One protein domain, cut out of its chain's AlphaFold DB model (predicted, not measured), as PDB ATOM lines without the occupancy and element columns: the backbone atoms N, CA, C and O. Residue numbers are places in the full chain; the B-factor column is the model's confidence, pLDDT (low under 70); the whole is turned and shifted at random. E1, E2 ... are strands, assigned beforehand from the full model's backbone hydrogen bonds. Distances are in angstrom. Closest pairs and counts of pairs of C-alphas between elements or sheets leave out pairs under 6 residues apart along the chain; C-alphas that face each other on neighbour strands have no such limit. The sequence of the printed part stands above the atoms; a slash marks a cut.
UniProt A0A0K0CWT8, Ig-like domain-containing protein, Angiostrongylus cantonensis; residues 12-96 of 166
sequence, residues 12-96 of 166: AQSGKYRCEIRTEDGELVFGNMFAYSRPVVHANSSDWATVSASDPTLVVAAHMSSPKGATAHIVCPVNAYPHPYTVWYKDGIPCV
ATOM      1  N   ALA A  12     155.610 174.829 172.072       86.50
ATOM      2  CA  ALA A  12     155.635 176.259 171.758       86.50
ATOM      3  C   ALA A  12     154.260 176.940 171.917       86.50
ATOM      4  O   ALA A  12     154.187 178.159 172.008       86.50
ATOM      5  N   GLN A  13     153.169 176.167 171.958       90.81
ATOM      6  CA  GLN A  13     151.810 176.667 172.205       90.81
ATOM      7  C   GLN A  13     151.428 176.601 173.691       90.81
ATOM      8  O   GLN A  13     150.286 176.876 174.058       90.81
ATOM      9  N   SER A  14     152.346 176.207 174.569       92.19
ATOM     10  CA  SER A  14     152.123 176.307 176.008       92.19
ATOM     11  C   SER A  14     152.121 177.779 176.440       92.19
ATOM     12  O   SER A  14     152.782 178.619 175.832       92.19
ATOM     13  N   GLY A  15     151.321 178.130 177.447       93.06
ATOM     14  CA  GLY A  15     151.155 179.528 177.828       93.06
ATOM     15  C   GLY A  15     149.912 179.836 178.652       93.06
ATOM     16  O   GLY A  15     149.067 178.977 178.926       93.06
ATOM     17  N   LYS A  16     149.802 181.112 179.028       93.31
ATOM     18  CA  LYS A  16     148.607 181.703 179.631       93.31
ATOM     19  C   LYS A  16     147.699 182.246 178.531       93.31
ATOM     20  O   LYS A  16     148.061 183.177 177.822       93.31
ATOM     21  N   TYR A  17     146.501 181.696 178.449       91.75
ATOM     22  CA  TYR A  17     145.436 182.121 177.554       91.75
ATOM     23  C   TYR A  17     144.405 182.935 178.328       91.75
ATOM     24  O   TYR A  17     144.088 182.608 179.471       91.75
ATOM     25  N   ARG A  18     143.853 183.973 177.700       91.56
ATOM     26  CA  ARG A  18     142.770 184.787 178.259       91.56
ATOM     27  C   ARG A  18     141.543 184.672 177.365       91.56
ATOM     28  O   ARG A  18     141.630 184.892 176.162       91.56
ATOM     29  N   CYS A  19     140.412 184.314 177.957       89.56
ATOM     30  CA  CYS A  19     139.108 184.379 177.309       89.56
ATOM     31  C   CYS A  19     138.415 185.655 177.782       89.56
ATOM     32  O   CYS A  19     138.314 185.859 178.990       89.56
ATOM     33  N   GLU A  20     137.957 186.493 176.856       92.25
ATOM     34  CA  GLU A  20     137.216 187.724 177.138       92.25
ATOM     35  C   GLU A  20     135.830 187.652 176.497       92.25
ATOM     36  O   GLU A  20     135.685 187.267 175.335       92.25
ATOM     37  N   ILE A  21     134.807 188.004 177.266       90.56
ATOM     38  CA  ILE A  21     133.399 187.950 176.890       90.56
ATOM     39  C   ILE A  21     132.805 189.320 177.201       90.56
ATOM     40  O   ILE A  21     132.956 189.821 178.313       90.56
ATOM     41  N   ARG A  22     132.130 189.921 176.222       91.19
ATOM     42  CA  ARG A  22     131.358 191.153 176.412       91.19
ATOM     43  C   ARG A  22     129.876 190.806 176.445       91.19
ATOM     44  O   ARG A  22     129.405 190.130 175.529       91.19
ATOM     45  N   THR A  23     129.175 191.214 177.498       87.50
ATOM     46  CA  THR A  23     127.714 191.070 177.600       87.50
ATOM     47  C   THR A  23     127.009 192.153 176.779       87.50
ATOM     48  O   THR A  23     127.642 193.113 176.335       87.50
ATOM     49  N   GLU A  24     125.700 192.006 176.555       91.69
ATOM     50  CA  GLU A  24     124.891 193.013 175.847       91.69
ATOM     51  C   GLU A  24     124.879 194.366 176.580       91.69
ATOM     52  O   GLU A  24     124.882 195.411 175.934       91.69
ATOM     53  N   ASP A  25     124.996 194.342 177.911       92.25
ATOM     54  CA  ASP A  25     125.090 195.528 178.774       92.25
ATOM     55  C   ASP A  25     126.490 196.174 178.775       92.25
ATOM     56  O   ASP A  25     126.732 197.172 179.455       92.25
ATOM     57  N   GLY A  26     127.438 195.611 178.018       89.25
ATOM     58  CA  GLY A  26     128.811 196.102 177.918       89.25
ATOM     59  C   GLY A  26     129.736 195.648 179.050       89.25
ATOM     60  O   GLY A  26     130.890 196.085 179.092       89.25
ATOM     61  N   GLU A  27     129.288 194.762 179.945       91.56
ATOM     62  CA  GLU A  27     130.150 194.203 180.988       91.56
ATOM     63  C   GLU A  27     131.210 193.278 180.379       91.56
ATOM     64  O   GLU A  27     130.924 192.436 179.522       91.56
ATOM     65  N   LEU A  28     132.454 193.423 180.840       90.50
ATOM     66  CA  LEU A  28     133.576 192.584 180.431       90.50
ATOM     67  C   LEU A  28     133.808 191.478 181.463       90.50
ATOM     68  O   LEU A  28     134.279 191.735 182.570       90.50
ATOM     69  N   VAL A  29     133.560 190.235 181.064       89.50
ATOM     70  CA  VAL A  29     133.883 189.039 181.845       89.50
ATOM     71  C   VAL A  29     135.098 188.368 181.221       89.50
ATOM     72  O   VAL A  29     135.124 188.124 180.017       89.50
ATOM     73  N   PHE A  30     136.116 188.042 182.016       91.12
ATOM     74  CA  PHE A  30     137.292 187.341 181.508       91.12
ATOM     75  C   PHE A  30     137.785 186.242 182.446       91.12
ATOM     76  O   PHE A  30     137.608 186.304 183.660       91.12
ATOM     77  N   GLY A  31     138.442 185.238 181.867       87.69
ATOM     78  CA  GLY A  31     139.039 184.121 182.592       87.69
ATOM     79  C   GLY A  31     140.376 183.712 181.985       87.69
ATOM     80  O   GLY A  31     140.560 183.782 180.770       87.69
ATOM     81  N   ASN A  32     141.312 183.288 182.834       88.75
ATOM     82  CA  ASN A  32     142.600 182.760 182.392       88.75
ATOM     83  C   ASN A  32     142.556 181.232 182.311       88.75
ATOM     84  O   ASN A  32     142.020 180.569 183.198       88.75
ATOM     85  N   MET A  33     143.177 180.684 181.277       88.50
ATOM     86  CA  MET A  33     143.413 179.259 181.090       88.50
ATOM     87  C   MET A  33     144.917 179.047 180.928       88.50
ATOM     88  O   MET A  33     145.596 179.863 180.312       88.50
ATOM     89  N   PHE A  34     145.451 177.962 181.473       91.19
ATOM     90  CA  PHE A  34     146.887 177.701 181.453       91.19
ATOM     91  C   PHE A  34     147.152 176.381 180.743       91.19
ATOM     92  O   PHE A  34     146.704 175.327 181.198       91.19
ATOM     93  N   ALA A  35     147.873 176.444 179.627       91.56
ATOM     94  CA  ALA A  35     148.379 175.269 178.941       91.56
ATOM     95  C   ALA A  35     149.822 175.041 179.390       91.56
ATOM     96  O   ALA A  35     150.710 175.828 179.070       91.56
ATOM     97  N   TYR A  36     150.045 173.977 180.152       91.75
ATOM     98  CA  TYR A  36     151.366 173.625 180.654       91.75
ATOM     99  C   TYR A  36     152.078 172.689 179.687       91.75
ATOM    100  O   TYR A  36     151.470 171.770 179.136       91.75
ATOM    101  N   SER A  37     153.386 172.868 179.547       91.06
ATOM    102  CA  SER A  37     154.240 171.869 178.915       91.06
ATOM    103  C   SER A  37     155.526 171.707 179.703       91.06
ATOM    104  O   SER A  37     156.066 172.659 180.265       91.06
ATOM    105  N   ARG A  38     156.034 170.475 179.718       89.88
ATOM    106  CA  ARG A  38     157.391 170.213 180.196       89.88
ATOM    107  C   ARG A  38     158.403 170.880 179.251       89.88
ATOM    108  O   ARG A  38     158.045 171.140 178.102       89.88
ATOM    109  N   PRO A  39     159.640 171.131 179.708       87.06
ATOM    110  CA  PRO A  39     160.715 171.587 178.839       87.06
ATOM    111  C   PRO A  39     160.937 170.612 177.688       87.06
ATOM    112  O   PRO A  39     161.190 169.427 177.912       87.06
ATOM    113  N   VAL A  40     160.825 171.116 176.465       86.44
ATOM    114  CA  VAL A  40     161.130 170.364 175.249       86.44
ATOM    115  C   VAL A  40     162.137 171.162 174.445       86.44
ATOM    116  O   VAL A  40     161.918 172.342 174.162       86.44
ATOM    117  N   VAL A  41     163.237 170.512 174.073       84.19
ATOM    118  CA  VAL A  41     164.204 171.093 173.147       84.19
ATOM    119  C   VAL A  41     163.549 171.191 171.777       84.19
ATOM    120  O   VAL A  41     163.099 170.191 171.216       84.19
ATOM    121  N   HIS A  42     163.512 172.398 171.233       76.94
ATOM    122  CA  HIS A  42     163.069 172.643 169.875       76.94
ATOM    123  C   HIS A  42     164.201 173.298 169.095       76.94
ATOM    124  O   HIS A  42     164.312 174.516 169.063       76.94
ATOM    125  N   ALA A  43     165.048 172.465 168.496       70.06
ATOM    126  CA  ALA A  43     166.079 172.905 167.571       70.06
ATOM    127  C   ALA A  43     165.550 172.797 166.137       70.06
ATOM    128  O   ALA A  43     165.170 171.708 165.693       70.06
ATOM    129  N   ASN A  44     165.496 173.919 165.427       67.00
ATOM    130  CA  ASN A  44     165.120 173.970 164.022       67.00
ATOM    131  C   ASN A  44     166.360 173.828 163.118       67.00
ATOM    132  O   ASN A  44     167.493 173.992 163.562       67.00
ATOM    133  N   SER A  45     166.177 173.549 161.826       55.41
ATOM    134  CA  SER A  45     167.295 173.336 160.884       55.41
ATOM    135  C   SER A  45     168.156 174.582 160.612       55.41
ATOM    136  O   SER A  45     169.243 174.461 160.050       55.41
ATOM    137  N   SER A  46     167.683 175.767 161.007       53.84
ATOM    138  CA  SER A  46     168.412 177.040 160.978       53.84
ATOM    139  C   SER A  46     169.151 177.355 162.281       53.84
ATOM    140  O   SER A  46     169.837 178.374 162.352       53.84
ATOM    141  N   ASP A  47     168.982 176.532 163.318       61.72
ATOM    142  CA  ASP A  47     169.618 176.757 164.609       61.72
ATOM    143  C   ASP A  47     171.058 176.247 164.617       61.72
ATOM    144  O   ASP A  47     171.436 175.266 163.981       61.72
ATOM    145  N   TRP A  48     171.882 176.927 165.404       66.50
ATOM    146  CA  TRP A  48     173.284 176.597 165.651       66.50
ATOM    147  C   TRP A  48     173.463 175.312 166.483       66.50
ATOM    148  O   TRP A  48     174.596 174.892 166.732       66.50
ATOM    149  N   ALA A  49     172.359 174.699 166.917       72.25
ATOM    150  CA  ALA A  49     172.317 173.562 167.817       72.25
ATOM    151  C   ALA A  49     171.445 172.433 167.252       72.25
ATOM    152  O   ALA A  49     170.407 172.684 166.650       72.25
ATOM    153  N   THR A  50     171.862 171.188 167.453       75.25
ATOM    154  CA  THR A  50     171.158 169.972 167.037       75.25
ATOM    155  C   THR A  50     170.878 169.091 168.246       75.25
ATOM    156  O   THR A  50     171.643 169.056 169.211       75.25
ATOM    157  N   VAL A  51     169.759 168.371 168.217       79.44
ATOM    158  CA  VAL A  51     169.438 167.397 169.265       79.44
ATOM    159  C   VAL A  51     170.321 166.167 169.080       79.44
ATOM    160  O   VAL A  51     170.456 165.659 167.964       79.44
ATOM    161  N   SER A  52     170.921 165.681 170.164       79.12
ATOM    162  CA  SER A  52     171.719 164.461 170.120       79.12
ATOM    163  C   SER A  52     170.850 163.267 169.727       79.12
ATOM    164  O   SER A  52     169.796 163.024 170.313       79.12
ATOM    165  N   ALA A  53     171.326 162.463 168.776       78.50
ATOM    166  CA  ALA A  53     170.646 161.232 168.378       78.50
ATOM    167  C   ALA A  53     170.567 160.199 169.520       78.50
ATOM    168  O   ALA A  53     169.687 159.342 169.512       78.50
ATOM    169  N   SER A  54     171.486 160.270 170.493       83.12
ATOM    170  CA  SER A  54     171.541 159.347 171.634       83.12
ATOM    171  C   SER A  54     170.682 159.785 172.819       83.12
ATOM    172  O   SER A  54     170.333 158.951 173.649       83.12
ATOM    173  N   ASP A  55     170.389 161.082 172.932       80.19
ATOM    174  CA  ASP A  55     169.651 161.656 174.055       80.19
ATOM    175  C   ASP A  55     168.835 162.874 173.581       80.19
ATOM    176  O   ASP A  55     169.415 163.924 173.297       80.19
ATOM    177  N   PRO A  56     167.493 162.771 173.532       75.75
ATOM    178  CA  PRO A  56     166.624 163.850 173.069       75.75
ATOM    179  C   PRO A  56     166.592 165.071 174.004       75.75
ATOM    180  O   PRO A  56     165.989 166.088 173.660       75.75
ATOM    181  N   THR A  57     167.209 164.985 175.185       76.00
ATOM    182  CA  THR A  57     167.356 166.104 176.128       76.00
ATOM    183  C   THR A  57     168.692 166.831 175.991       76.00
ATOM    184  O   THR A  57     168.850 167.932 176.523       76.00
ATOM    185  N   LEU A  58     169.637 166.258 175.243       78.44
ATOM    186  CA  LEU A  58     170.945 166.844 174.999       78.44
ATOM    187  C   LEU A  58     170.942 167.615 173.677       78.44
ATOM    188  O   LEU A  58     170.622 167.064 172.624       78.44
ATOM    189  N   VAL A  59     171.368 168.876 173.724       79.38
ATOM    190  CA  VAL A  59     171.552 169.719 172.536       79.38
ATOM    191  C   VAL A  59     173.033 169.995 172.355       79.38
ATOM    192  O   VAL A  59     173.699 170.453 173.283       79.38
ATOM    193  N   VAL A  60     173.551 169.711 171.166       80.31
ATOM    194  CA  VAL A  60     174.949 169.939 170.812       80.31
ATOM    195  C   VAL A  60     175.010 171.020 169.754       80.31
ATOM    196  O   VAL A  60     174.308 170.973 168.753       80.31
ATOM    197  N   ALA A  61     175.865 172.003 169.979       77.81
ATOM    198  CA  ALA A  61     176.019 173.135 169.095       77.81
ATOM    199  C   ALA A  61     177.309 173.101 168.289       77.81
ATOM    200  O   ALA A  61     178.339 172.617 168.762       77.81
ATOM    201  N   ALA A  62     177.259 173.675 167.086       75.31
ATOM    202  CA  ALA A  62     178.456 173.953 166.309       75.31
ATOM    203  C   ALA A  62     179.309 175.043 166.985       75.31
ATOM    204  O   ALA A  62     178.821 175.860 167.768       75.31
ATOM    205  N   HIS A  63     180.605 175.066 166.666       78.38
ATOM    206  CA  HIS A  63     181.524 176.072 167.189       78.38
ATOM    207  C   HIS A  63     181.117 177.472 166.712       78.38
ATOM    208  O   HIS A  63     180.991 177.728 165.516       78.38
ATOM    209  N   MET A  64     180.942 178.394 167.655       76.19
ATOM    210  CA  MET A  64     180.626 179.789 167.364       76.19
ATOM    211  C   MET A  64     181.895 180.631 167.491       76.19
ATOM    212  O   MET A  64     182.597 180.555 168.499       76.19
ATOM    213  N   SER A  65     182.190 181.445 166.477       81.06
ATOM    214  CA  SER A  65     183.269 182.435 166.527       81.06
ATOM    215  C   SER A  65     182.678 183.832 166.378       81.06
ATOM    216  O   SER A  65     181.753 184.034 165.596       81.06
ATOM    217  N   SER A  66     183.186 184.783 167.159       84.12
ATOM    218  CA  SER A  66     182.743 186.175 167.122       84.12
ATOM    219  C   SER A  66     183.962 187.101 167.090       84.12
ATOM    220  O   SER A  66     184.955 186.807 167.769       84.12
ATOM    221  N   PRO A  67     183.936 188.196 166.307       88.94
ATOM    222  CA  PRO A  67     185.011 189.180 166.287       88.94
ATOM    223  C   PRO A  67     185.290 189.762 167.674       88.94
ATOM    224  O   PRO A  67     184.396 189.923 168.507       88.94
ATOM    225  N   LYS A  68     186.545 190.148 167.915       86.88
ATOM    226  CA  LYS A  68     186.925 190.812 169.166       86.88
ATOM    227  C   LYS A  68     186.127 192.111 169.326       86.88
ATOM    228  O   LYS A  68     186.218 192.997 168.485       86.88
ATOM    229  N   GLY A  69     185.389 192.221 170.430       86.31
ATOM    230  CA  GLY A  69     184.550 193.383 170.743       86.31
ATOM    231  C   GLY A  69     183.091 193.260 170.295       86.31
ATOM    232  O   GLY A  69     182.299 194.133 170.631       86.31
ATOM    233  N   ALA A  70     182.717 192.188 169.591       84.75
ATOM    234  CA  ALA A  70     181.322 191.894 169.283       84.75
ATOM    235  C   ALA A  70     180.652 191.110 170.425       84.75
ATOM    236  O   ALA A  70     181.276 190.267 171.077       84.75
ATOM    237  N   THR A  71     179.363 191.361 170.647       78.81
ATOM    238  CA  THR A  71     178.552 190.616 171.617       78.81
ATOM    239  C   THR A  71     178.086 189.303 170.996       78.81
ATOM    240  O   THR A  71     177.453 189.298 169.943       78.81
ATOM    241  N   ALA A  72     178.399 188.182 171.644       79.38
ATOM    242  CA  ALA A  72     177.898 186.868 171.253       79.38
ATOM    243  C   ALA A  72     176.587 186.561 171.992       79.38
ATOM    244  O   ALA A  72     176.506 186.732 173.208       79.38
ATOM    245  N   HIS A  73     175.582 186.077 171.261       77.25
ATOM    246  CA  HIS A  73     174.295 185.663 171.817       77.25
ATOM    247  C   HIS A  73     174.187 184.139 171.769       77.25
ATOM    248  O   HIS A  73     174.210 183.546 170.694       77.25
ATOM    249  N   ILE A  74     174.065 183.510 172.938       77.88
ATOM    250  CA  ILE A  74     173.891 182.062 173.078       77.88
ATOM    251  C   ILE A  74     172.491 181.829 173.647       77.88
ATOM    252  O   ILE A  74     172.167 182.344 174.716       77.88
ATOM    253  N   VAL A  75     171.648 181.096 172.917       78.94
ATOM    254  CA  VAL A  75     170.212 180.962 173.218       78.94
ATOM    255  C   VAL A  75     169.849 179.503 173.468       78.94
ATOM    256  O   VAL A  75     169.978 178.681 172.573       78.94
ATOM    257  N   CYS A  76     169.353 179.167 174.657       80.12
ATOM    258  CA  CYS A  76     168.898 177.807 174.954       80.12
ATOM    259  C   CYS A  76     167.561 177.527 174.229       80.12
ATOM    260  O   CYS A  76     166.572 178.191 174.552       80.12
ATOM    261  N   PRO A  77     167.488 176.579 173.272       82.38
ATOM    262  CA  PRO A  77     166.302 176.375 172.437       82.38
ATOM    263  C   PRO A  77     165.271 175.473 173.137       82.38
ATOM    264  O   PRO A  77     164.955 174.377 172.675       82.38
ATOM    265  N   VAL A  78     164.776 175.902 174.300       84.81
ATOM    266  CA  VAL A  78     163.845 175.129 175.135       84.81
ATOM    267  C   VAL A  78     162.496 175.832 175.223       84.81
ATOM    268  O   VAL A  78     162.407 176.965 175.685       84.81
ATOM    269  N   ASN A  79     161.434 175.115 174.853       87.69
ATOM    270  CA  ASN A  79     160.054 175.571 174.990       87.69
ATOM    271  C   ASN A  79     159.404 174.924 176.217       87.69
ATOM    272  O   ASN A  79     159.372 173.693 176.329       87.69
ATOM    273  N   ALA A  80     158.877 175.740 177.132       89.56
ATOM    274  CA  ALA A  80     158.105 175.276 178.282       89.56
ATOM    275  C   ALA A  80     157.203 176.380 178.848       89.56
ATOM    276  O   ALA A  80     157.546 177.562 178.778       89.56
ATOM    277  N   TYR A  81     156.114 175.977 179.504       91.88
ATOM    278  CA  TYR A  81     155.332 176.866 180.358       91.88
ATOM    279  C   TYR A  81     154.975 176.173 181.687       91.88
ATOM    280  O   TYR A  81     154.383 175.087 181.655       91.88
ATOM    281  N   PRO A  82     155.271 176.795 182.851       91.62
ATOM    282  CA  PRO A  82     155.984 178.070 183.003       91.62
ATOM    283  C   PRO A  82     157.444 177.980 182.525       91.62
ATOM    284  O   PRO A  82     157.975 176.886 182.339       91.62
ATOM    285  N   HIS A  83     158.079 179.136 182.314       83.81
ATOM    286  CA  HIS A  83     159.472 179.190 181.867       83.81
ATOM    287  C   HIS A  83     160.388 178.432 182.843       83.81
ATOM    288  O   HIS A  83     160.277 178.625 184.059       83.81
ATOM    289  N   PRO A  84     161.290 177.572 182.339       84.44
ATOM    290  CA  PRO A  84     162.152 176.777 183.192       84.44
ATOM    291  C   PRO A  84     163.301 177.616 183.751       84.44
ATOM    292  O   PRO A  84     163.784 178.564 183.128       84.44
ATOM    293  N   TYR A  85     163.805 177.205 184.911       82.31
ATOM    294  CA  TYR A  85     165.054 177.737 185.436       82.31
ATOM    295  C   TYR A  85     166.227 177.260 184.567       82.31
ATOM    296  O   TYR A  85     166.412 176.059 184.379       82.31
ATOM    297  N   THR A  86     167.006 178.201 184.032       81.38
ATOM    298  CA  THR A  86     168.128 177.912 183.126       81.38
ATOM    299  C   THR A  86     169.443 178.327 183.775       81.38
ATOM    300  O   THR A  86     169.579 179.463 184.224       81.38
ATOM    301  N   VAL A  87     170.418 177.415 183.794       83.12
ATOM    302  CA  VAL A  87     171.770 177.650 184.321       83.12
ATOM    303  C   VAL A  87     172.778 177.478 183.201       83.12
ATOM    304  O   VAL A  87     172.748 176.483 182.481       83.12
ATOM    305  N   TRP A  88     173.692 178.433 183.086       83.88
ATOM    306  CA  TRP A  88     174.774 178.394 182.113       83.88
ATOM    307  C   TRP A  88     176.084 178.022 182.796       83.88
ATOM    308  O   TRP A  88     176.370 178.510 183.889       83.88
ATOM    309  N   TYR A  89     176.893 177.192 182.141       83.38
ATOM    310  CA  TYR A  89     178.221 176.809 182.612       83.38
ATOM    311  C   TYR A  89     179.267 177.161 181.562       83.38
ATOM    312  O   TYR A  89     179.064 176.919 180.373       83.38
ATOM    313  N   LYS A  90     180.408 177.679 182.013       83.69
ATOM    314  CA  LYS A  90     181.614 177.838 181.203       83.69
ATOM    315  C   LYS A  90     182.725 177.047 181.873       83.69
ATOM    316  O   LYS A  90     183.016 177.285 183.040       83.69
ATOM    317  N   ASP A  91     183.290 176.079 181.159       86.44
ATOM    318  CA  ASP A  91     184.369 175.221 181.665       86.44
ATOM    319  C   ASP A  91     184.014 174.541 183.008       86.44
ATOM    320  O   ASP A  91     184.835 174.413 183.911       86.44
ATOM    321  N   GLY A  92     182.744 174.143 183.164       83.38
ATOM    322  CA  GLY A  92     182.218 173.519 184.386       83.38
ATOM    323  C   GLY A  92     181.868 174.490 185.521       83.38
ATOM    324  O   GLY A  92     181.342 174.062 186.547       83.38
ATOM    325  N   ILE A  93     182.093 175.796 185.348       82.50
ATOM    326  CA  ILE A  93     181.813 176.824 186.356       82.50
ATOM    327  C   ILE A  93     180.487 177.529 186.022       82.50
ATOM    328  O   ILE A  93     180.317 177.989 184.889       82.50
ATOM    329  N   PRO A  94     179.539 177.640 186.976       82.31
ATOM    330  CA  PRO A  94     178.267 178.309 186.732       82.31
ATOM    331  C   PRO A  94     178.480 179.805 186.479       82.31
ATOM    332  O   PRO A  94     179.154 180.495 187.247       82.31
ATOM    333  N   CYS A  95     177.889 180.307 185.401       77.31
ATOM    334  CA  CYS A  95     177.910 181.710 185.014       77.31
ATOM    335  C   CYS A  95     176.693 182.441 185.588       77.31
ATOM    336  O   CYS A  95     175.590 181.893 185.624       77.31
ATOM    337  N   VAL A  96     176.872 183.707 185.978       64.88
ATOM    338  CA  VAL A  96     175.743 184.601 186.265       64.88
ATOM    339  C   VAL A  96     175.157 185.032 184.925       64.88
ATOM    340  O   VAL A  96     175.694 185.912 184.256       64.88
TER     341      VAL A  96
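AT A GLANCE: This is residues 12 to 96 of the 166 residues of the protein "Ig-like domain-containing protein" of Angiostrongylus cantonensis (UniProt A0A0K0CWT8). The domain is a string of four two-stranded ribbons without a shared core: the long hairpin E1 and E2 is an arm that makes one end, the short ribbon E3 and E6 lies in the middle, and the hairpins E4 and E5 and E7 and E8 lie separately toward the other end. The long loop between E5 and E6 reaches away from the ribbons, and its residues 65 to 71 stick out. The printed part has 85 residues with eight named strands, E1 to E8 in order along the chain, and no named helix; each of the four sheets is antiparallel. The class is all strand, though only 42 of the 85 residues are in named elements, under half. The whole is extended, with a radius of gyration of the C-alphas of 19.6 A, and spans 62 by 36 by 27 A.

HOW THE PARTS SIT: E1, residues 15 to 22, and E2, residues 28 to 35, form an antiparallel hairpin at 160 degrees, with N 17 and O 33 at 2.8 A and N 31 and O 19 at 2.9 A, within hydrogen-bond range. E2 runs on into E3, residues 37 to 41, across a break of 1 residue, at 53 degrees. E3 and E6, residues 78 to 81, are antiparallel neighbours at 173 degrees; N 79 and O 40 are 2.9 A apart, within hydrogen-bond range. The closest C-alphas of E1 and E6 are those of Gly 15 and Tyr 81, 5.6 A apart. E1 and E3 are only just apart, at 8.3 A. E4, residues 49 to 52, and E5, residues 55 to 61, form an antiparallel hairpin at 147 degrees, with N 50 and O 60 at 2.8 A, within hydrogen-bond range. The closest C-alphas of E3 and E5 are those of Val 41 and Thr 57, 6.6 A apart. E7, residues 88 to 90, and E8, residues 93 to 95, form an antiparallel hairpin at 130 degrees, with N 95 and O 88 at 2.8 A, within hydrogen-bond range. E7 is apart from E6, and E8 is apart from E5.

IN THESE COORDINATES: E1 begins at C-alpha 15, (151.155, 179.528, 177.828), and is 23.0 A long; E2 is 22.8 A. E3 is 11.5 A, E4 9.4 A, E5 14.0 A, E6 10.1 A, E7 6.9 A and E8 6.4 A, ending at C-alpha 95, (177.910, 181.710, 185.014).

THE WHOLE: The C-alphas farthest apart are those of Asp 25 and Lys 68, 62.8 A. The printed part has no cut. The link E5 to E6, 16 residues, is long. Residues 65 to 71 and 89 to 94 stand free. The mean pLDDT of the printed part is 83.0; residues 44 to 48 and residue 96 are under 70.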